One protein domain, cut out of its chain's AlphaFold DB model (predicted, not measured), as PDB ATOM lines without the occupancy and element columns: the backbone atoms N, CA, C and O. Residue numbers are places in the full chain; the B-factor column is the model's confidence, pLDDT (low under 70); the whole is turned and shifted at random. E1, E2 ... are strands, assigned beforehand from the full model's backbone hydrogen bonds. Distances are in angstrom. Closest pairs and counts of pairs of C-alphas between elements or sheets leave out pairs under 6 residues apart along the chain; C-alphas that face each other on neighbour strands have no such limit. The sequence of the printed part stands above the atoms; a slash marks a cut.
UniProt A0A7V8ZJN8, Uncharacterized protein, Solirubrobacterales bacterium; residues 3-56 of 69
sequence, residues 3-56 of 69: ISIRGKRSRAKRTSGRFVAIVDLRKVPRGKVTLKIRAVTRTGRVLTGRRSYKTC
ATOM      1  N   ILE A   3     222.260 177.264 115.687       77.88
ATOM      2  CA  ILE A   3     222.834 177.039 117.015       77.88
ATOM      3  C   ILE A   3     222.490 175.621 117.452       77.88
ATOM      4  O   ILE A   3     221.340 175.192 117.364       77.88
ATOM      5  N   SER A   4     223.505 174.882 117.887       79.06
ATOM      6  CA  SER A   4     223.383 173.516 118.387       79.06
ATOM      7  C   SER A   4     223.980 173.413 119.784       79.06
ATOM      8  O   SER A   4     225.100 173.872 120.021       79.06
ATOM      9  N   ILE A   5     223.249 172.784 120.696       77.38
ATOM     10  CA  ILE A   5     223.648 172.544 122.082       77.38
ATOM     11  C   ILE A   5     223.645 171.033 122.296       77.38
ATOM     12  O   ILE A   5     222.633 170.373 122.065       77.38
ATOM     13  N   ARG A   6     224.796 170.463 122.679       78.56
ATOM     14  CA  ARG A   6     224.975 168.997 122.799       78.56
ATOM     15  C   ARG A   6     224.568 168.250 121.510       78.56
ATOM     16  O   ARG A   6     223.938 167.203 121.556       78.56
ATOM     17  N   GLY A   7     224.867 168.836 120.347       74.94
ATOM     18  CA  GLY A   7     224.526 168.271 119.035       74.94
ATOM     19  C   GLY A   7     223.058 168.424 118.613       74.94
ATOM     20  O   GLY A   7     222.744 168.167 117.457       74.94
ATOM     21  N   LYS A   8     222.167 168.906 119.490       80.62
ATOM     22  CA  LYS A   8     220.761 169.175 119.158       80.62
ATOM     23  C   LYS A   8     220.581 170.630 118.735       80.62
ATOM     24  O   LYS A   8     221.102 171.524 119.398       80.62
ATOM     25  N   ARG A   9     219.839 170.883 117.652       83.62
ATOM     26  CA  ARG A   9     219.499 172.253 117.227       83.62
ATOM     27  C   ARG A   9     218.657 172.931 118.308       83.62
ATOM     28  O   ARG A   9     217.722 172.337 118.836       83.62
ATOM     29  N   SER A  10     218.984 174.176 118.629       83.94
ATOM     30  CA  SER A  10     218.289 174.960 119.649       83.94
ATOM     31  C   SER A  10     217.705 176.220 119.029       83.94
ATOM     32  O   SER A  10     218.368 176.901 118.243       83.94
ATOM     33  N   ARG A  11     216.465 176.552 119.403       84.19
ATOM     34  CA  ARG A  11     215.866 177.847 119.066       84.19
ATOM     35  C   ARG A  11     216.537 178.919 119.916       84.19
ATOM     36  O   ARG A  11     216.281 179.020 121.112       84.19
ATOM     37  N   ALA A  12     217.424 179.682 119.294       84.69
ATOM     38  CA  ALA A  12     218.046 180.842 119.905       84.69
ATOM     39  C   ALA A  12     217.318 182.113 119.464       84.69
ATOM     40  O   ALA A  12     216.959 182.249 118.295       84.69
ATOM     41  N   LYS A  13     217.127 183.044 120.393       86.38
ATOM     42  CA  LYS A  13     216.609 184.391 120.137       86.38
ATOM     43  C   LYS A  13     217.756 185.391 120.215       86.38
ATOM     44  O   LYS A  13     218.756 185.133 120.883       86.38
ATOM     45  N   ARG A  14     217.636 186.519 119.520       84.38
ATOM     46  CA  ARG A  14     218.598 187.619 119.634       84.38
ATOM     47  C   ARG A  14     218.057 188.626 120.646       84.38
ATOM     48  O   ARG A  14     216.957 189.130 120.466       84.38
ATOM     49  N   THR A  15     218.822 188.897 121.694       87.12
ATOM     50  CA  THR A  15     218.465 189.829 122.769       87.12
ATOM     51  C   THR A  15     219.674 190.714 123.037       87.12
ATOM     52  O   THR A  15     220.758 190.198 123.311       87.12
ATOM     53  N   SER A  16     219.516 192.031 122.891       87.69
ATOM     54  CA  SER A  16     220.581 193.027 123.109       87.69
ATOM     55  C   SER A  16     221.898 192.675 122.400       87.69
ATOM     56  O   SER A  16     222.968 192.618 123.002       87.69
ATOM     57  N   GLY A  17     221.808 192.320 121.114       84.00
ATOM     58  CA  GLY A  17     222.965 191.941 120.292       84.00
ATOM     59  C   GLY A  17     223.530 190.537 120.550       84.00
ATOM     60  O   GLY A  17     224.358 190.073 119.766       84.00
ATOM     61  N   ARG A  18     223.056 189.817 121.573       81.56
ATOM     62  CA  ARG A  18     223.535 188.479 121.957       81.56
ATOM     63  C   ARG A  18     222.543 187.393 121.552       81.56
ATOM     64  O   ARG A  18     221.335 187.606 121.554       81.56
ATOM     65  N   PHE A  19     223.045 186.204 121.224       83.94
ATOM     66  CA  PHE A  19     222.200 185.027 121.023       83.94
ATOM     67  C   PHE A  19     221.924 184.349 122.365       83.94
ATOM     68  O   PHE A  19     222.853 183.969 123.076       83.94
ATOM     69  N   VAL A  20     220.646 184.176 122.687       85.88
ATOM     70  CA  VAL A  20     220.161 183.579 123.932       85.88
ATOM     71  C   VAL A  20     219.362 182.325 123.602       85.88
ATOM     72  O   VAL A  20     218.460 182.354 122.767       85.88
ATOM     73  N   ALA A  21     219.685 181.212 124.255       85.12
ATOM     74  CA  ALA A  21     218.967 179.950 124.127       85.12
ATOM     75  C   ALA A  21     218.686 179.380 125.518       85.12
ATOM     76  O   ALA A  21     219.574 179.358 126.371       85.12
ATOM     77  N   ILE A  22     217.458 178.909 125.732       86.75
ATOM     78  CA  ILE A  22     217.067 178.234 126.972       86.75
ATOM     79  C   ILE A  22     217.460 176.762 126.856       86.75
ATOM     80  O   ILE A  22     217.144 176.105 125.863       86.75
ATOM     81  N   VAL A  23     218.148 176.253 127.876       83.88
ATOM     82  CA  VAL A  23     218.511 174.838 127.989       83.88
ATOM     83  C   VAL A  23     217.885 174.289 129.257       83.88
ATOM     84  O   VAL A  23     218.200 174.755 130.349       83.88
ATOM     85  N   ASP A  24     217.020 173.289 129.113       82.12
ATOM     86  CA  ASP A  24     216.478 172.577 130.264       82.12
ATOM     87  C   ASP A  24     217.478 171.516 130.745       82.12
ATOM     88  O   ASP A  24     217.809 170.567 130.030       82.12
ATOM     89  N   LEU A  25     217.983 171.709 131.964       82.38
ATOM     90  CA  LEU A  25     218.908 170.798 132.637       82.38
ATOM     91  C   LEU A  25     218.241 169.999 133.766       82.38
ATOM     92  O   LEU A  25     218.923 169.227 134.436       82.38
ATOM     93  N   ARG A  26     216.927 170.155 133.987       77.38
ATOM     94  CA  ARG A  26     216.211 169.568 135.137       77.38
ATOM     95  C   ARG A  26     216.172 168.039 135.109       77.38
ATOM     96  O   ARG A  26     216.163 167.414 136.160       77.38
ATOM     97  N   LYS A  27     216.183 167.439 133.914       79.19
ATOM     98  CA  LYS A  27     216.186 165.975 133.703       79.19
ATOM     99  C   LYS A  27     217.590 165.380 133.572       79.19
ATOM    100  O   LYS A  27     217.738 164.212 133.223       79.19
ATOM    101  N   VAL A  28     218.633 166.185 133.767       79.00
ATOM    102  CA  VAL A  28     220.018 165.729 133.632       79.00
ATOM    103  C   VAL A  28     220.501 165.221 134.994       79.00
ATOM    104  O   VAL A  28     220.194 165.860 136.003       79.00
ATOM    105  N   PRO A  29     221.252 164.102 135.050       76.25
ATOM    106  CA  PRO A  29     221.779 163.576 136.303       76.25
ATOM    107  C   PRO A  29     222.518 164.629 137.131       76.25
ATOM    108  O   PRO A  29     223.094 165.586 136.597       76.25
ATOM    109  N   ARG A  30     222.505 164.439 138.454       78.25
ATOM    110  CA  ARG A  30     223.221 165.300 139.402       78.25
ATOM    111  C   ARG A  30     224.715 165.284 139.090       78.25
ATOM    112  O   ARG A  30     225.294 164.217 138.905       78.25
ATOM    113  N   GLY A  31     225.344 166.457 139.074       81.38
ATOM    114  CA  GLY A  31     226.781 166.580 138.859       81.38
ATOM    115  C   GLY A  31     227.166 167.785 138.009       81.38
ATOM    116  O   GLY A  31     226.481 168.808 137.969       81.38
ATOM    117  N   LYS A  32     228.314 167.679 137.339       87.12
ATOM    118  CA  LYS A  32     228.809 168.706 136.421       87.12
ATOM    119  C   LYS A  32     228.368 168.366 135.003       87.12
ATOM    120  O   LYS A  32     228.808 167.376 134.430       87.12
ATOM    121  N   VAL A  33     227.545 169.226 134.419       87.31
ATOM    122  CA  VAL A  33     227.084 169.107 133.038       87.31
ATOM    123  C   VAL A  33     227.808 170.143 132.191       87.31
ATOM    124  O   VAL A  33     227.583 171.343 132.340       87.31
ATOM    125  N   THR A  34     228.676 169.691 131.287       89.31
ATOM    126  CA  THR A  34     229.340 170.564 130.312       89.31
ATOM    127  C   THR A  34     228.600 170.528 128.981       89.31
ATOM    128  O   THR A  34     228.562 169.521 128.280       89.31
ATOM    129  N   LEU A  35     228.019 171.664 128.612       87.75
ATOM    130  CA  LEU A  35     227.355 171.879 127.338       87.75
ATOM    131  C   LEU A  35     228.366 172.351 126.294       87.75
ATOM    132  O   LEU A  35     229.033 173.370 126.483       87.75
ATOM    133  N   LYS A  36     228.435 171.640 125.164       90.56
ATOM    134  CA  LYS A  36     229.097 172.111 123.941       90.56
ATOM    135  C   LYS A  36     228.093 172.917 123.123       90.56
ATOM    136  O   LYS A  36     227.048 172.389 122.739       90.56
ATOM    137  N   ILE A  37     228.427 174.174 122.864       89.94
ATOM    138  CA  ILE A  37     227.652 175.113 122.057       89.94
ATOM    139  C   ILE A  37     228.378 175.262 120.723       89.94
ATOM    140  O   ILE A  37     229.577 175.541 120.697       89.94
ATOM    141  N   ARG A  38     227.666 175.065 119.615       90.38
ATOM    142  CA  ARG A  38     228.175 175.276 118.257       90.38
ATOM    143  C   ARG A  38     227.231 176.208 117.514       90.38
ATOM    144  O   ARG A  38     226.039 175.926 117.442       90.38
ATOM    145  N   ALA A  39     227.760 177.281 116.948       85.81
ATOM    146  CA  ALA A  39     227.026 178.217 116.112       85.81
ATOM    147  C   ALA A  39     227.641 178.255 114.709       85.81
ATOM    148  O   ALA A  39     228.856 178.344 114.576       85.81
ATOM    149  N   VAL A  40     226.810 178.187 113.673       89.44
ATOM    150  CA  VAL A  40     227.230 178.336 112.270       89.44
ATOM    151  C   VAL A  40     226.664 179.646 111.734       89.44
ATOM    152  O   VAL A  40     225.438 179.812 111.698       89.44
ATOM    153  N   THR A  41     227.533 180.591 111.369       85.56
ATOM    154  CA  THR A  41     227.139 181.909 110.843       85.56
ATOM    155  C   THR A  41     226.619 181.804 109.404       85.56
ATOM    156  O   THR A  41     226.736 180.763 108.763       85.56
ATOM    157  N   ARG A  42     226.028 182.885 108.869       84.62
ATOM    158  CA  ARG A  42     225.604 182.932 107.451       84.62
ATOM    159  C   ARG A  42     226.773 182.779 106.475       84.62
ATOM    160  O   ARG A  42     226.578 182.224 105.410       84.62
ATOM    161  N   THR A  43     227.964 183.230 106.860       90.06
ATOM    162  CA  THR A  43     229.195 183.120 106.065       90.06
ATOM    163  C   THR A  43     229.877 181.754 106.194       90.06
ATOM    164  O   THR A  43     231.009 181.595 105.761       90.06
ATOM    165  N   GLY A  44     229.240 180.776 106.849       88.19
ATOM    166  CA  GLY A  44     229.798 179.433 107.042       88.19
ATOM    167  C   GLY A  44     230.802 179.306 108.193       88.19
ATOM    168  O   GLY A  44     231.211 178.192 108.519       88.19
ATOM    169  N   ARG A  45     231.166 180.402 108.878       89.25
ATOM    170  CA  ARG A  45     232.079 180.345 110.032       89.25
ATOM    171  C   ARG A  45     231.455 179.554 111.181       89.25
ATOM    172  O   ARG A  45     230.293 179.761 111.543       89.25
ATOM    173  N   VAL A  46     232.249 178.676 111.791       91.31
ATOM    174  CA  VAL A  46     231.844 177.865 112.944       91.31
ATOM    175  C   VAL A  46     232.422 178.474 114.216       91.31
ATOM    176  O   VAL A  46     233.632 178.555 114.380       91.31
ATOM    177  N   LEU A  47     231.549 178.866 115.137       88.94
ATOM    178  CA  LEU A  47     231.913 179.327 116.472       88.94
ATOM    179  C   LEU A  47     231.593 178.226 117.479       88.94
ATOM    180  O   LEU A  47     230.501 177.651 117.464       88.94
ATOM    181  N   THR A  48     232.529 177.940 118.378       90.88
ATOM    182  CA  THR A  48     232.334 176.946 119.437       90.88
ATOM    183  C   THR A  48     232.550 177.556 120.807       90.88
ATOM    184  O   THR A  48     233.494 178.308 121.016       90.88
ATOM    185  N   GLY A  49     231.702 177.181 121.755       88.56
ATOM    186  CA  GLY A  49     231.830 177.553 123.156       88.56
ATOM    187  C   GLY A  49     231.485 176.380 124.058       88.56
ATOM    188  O   GLY A  49     230.811 175.429 123.649       88.56
ATOM    189  N   ARG A  50     231.942 176.435 125.306       91.75
ATOM    190  CA  ARG A  50     231.565 175.465 126.335       91.75
ATOM    191  C   ARG A  50     230.996 176.203 127.538       91.75
ATOM    192  O   ARG A  50     231.537 177.226 127.951       91.75
ATOM    193  N   ARG A  51     229.918 175.681 128.116       89.81
ATOM    194  CA  ARG A  51     229.365 176.162 129.391       89.81
ATOM    195  C   ARG A  51     229.164 174.991 130.329       89.81
ATOM    196  O   ARG A  51     228.562 173.998 129.944       89.81
ATOM    197  N   SER A  52     229.691 175.105 131.541       88.50
ATOM    198  CA  SER A  52     229.527 174.080 132.568       88.50
ATOM    199  C   SER A  52     228.536 174.557 133.611       88.50
ATOM    200  O   SER A  52     228.683 175.656 134.137       88.50
ATOM    201  N   TYR A  53     227.565 173.711 133.920       87.56
ATOM    202  CA  TYR A  53     226.591 173.922 134.976       87.56
ATOM    203  C   TYR A  53     226.751 172.827 136.020       87.56
ATOM    204  O   TYR A  53     227.046 171.679 135.688       87.56
ATOM    205  N   LYS A  54     226.562 173.185 137.287       85.81
ATOM    206  CA  LYS A  54     226.387 172.209 138.359       85.81
ATOM    207  C   LYS A  54     224.886 171.984 138.492       85.81
ATOM    208  O   LYS A  54     224.183 172.869 138.970       85.81
ATOM    209  N   THR A  55     224.390 170.851 138.007       82.75
ATOM    210  CA  THR A  55     223.031 170.415 138.341       82.75
ATOM    211  C   THR A  55     223.054 170.026 139.809       82.75
ATOM    212  O   THR A  55     224.014 169.393 140.252       82.75
ATOM    213  N   CYS A  56     222.072 170.492 140.581       69.44
ATOM    214  CA  CYS A  56     222.112 170.464 142.040       69.44
ATOM    215  C   CYS A  56     222.494 169.074 142.575       69.44
ATOM    216  O   CYS A  56     221.675 168.162 142.667       69.44
TER     217      CYS A  56
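AT A GLANCE: This is residues 3 to 56 of the 69 residues of an uncharacterized protein of Solirubrobacterales bacterium (UniProt A0A7V8ZJN8). A long hairpin of two strands, E4 and E5, makes the length; short E1 lies beside E4, and a small hairpin, E2 and E3, is set off to one side. The 54 printed residues hold five named strands, E1 to E5 in chain order, and no named helix: all strand. Both sheets, E1 - E4 - E5 and E2 - E3, are antiparallel. The whole is elongated, 38 by 21 by 15 A, and only just loose, close to compact, with a radius of gyration of the C-alphas of 12.3 A.

IN THESE COORDINATES: Find C-alpha 3 at (222.834, 177.039, 117.015), where E1, residues 3 to 5, begins. Next come E2, residues 13 to 15, and E3, residues 18 to 20. E4, residues 31 to 40, spans 29.1 A; E5, residues 46 to 55, spans 27.9 A to C-alpha 55 at (223.031, 170.415, 138.341).

HOW THE PARTS SIT: Look at N 4 and O 38, 2.8 A, for E1 and E4; N 13 and O 20, 2.8 A, for the hairpin E2 and E3; N 35 and O 51, 2.7 A, for the hairpin E4 and E5: each is within hydrogen-bond range. E2 is apart from E4 and E5.

THE WHOLE: The C-alphas farthest apart, Thr 43 and Cys 56, are 38.8 A apart. The printed part has no cut and no long link; pLDDT is under 70 at residue 56.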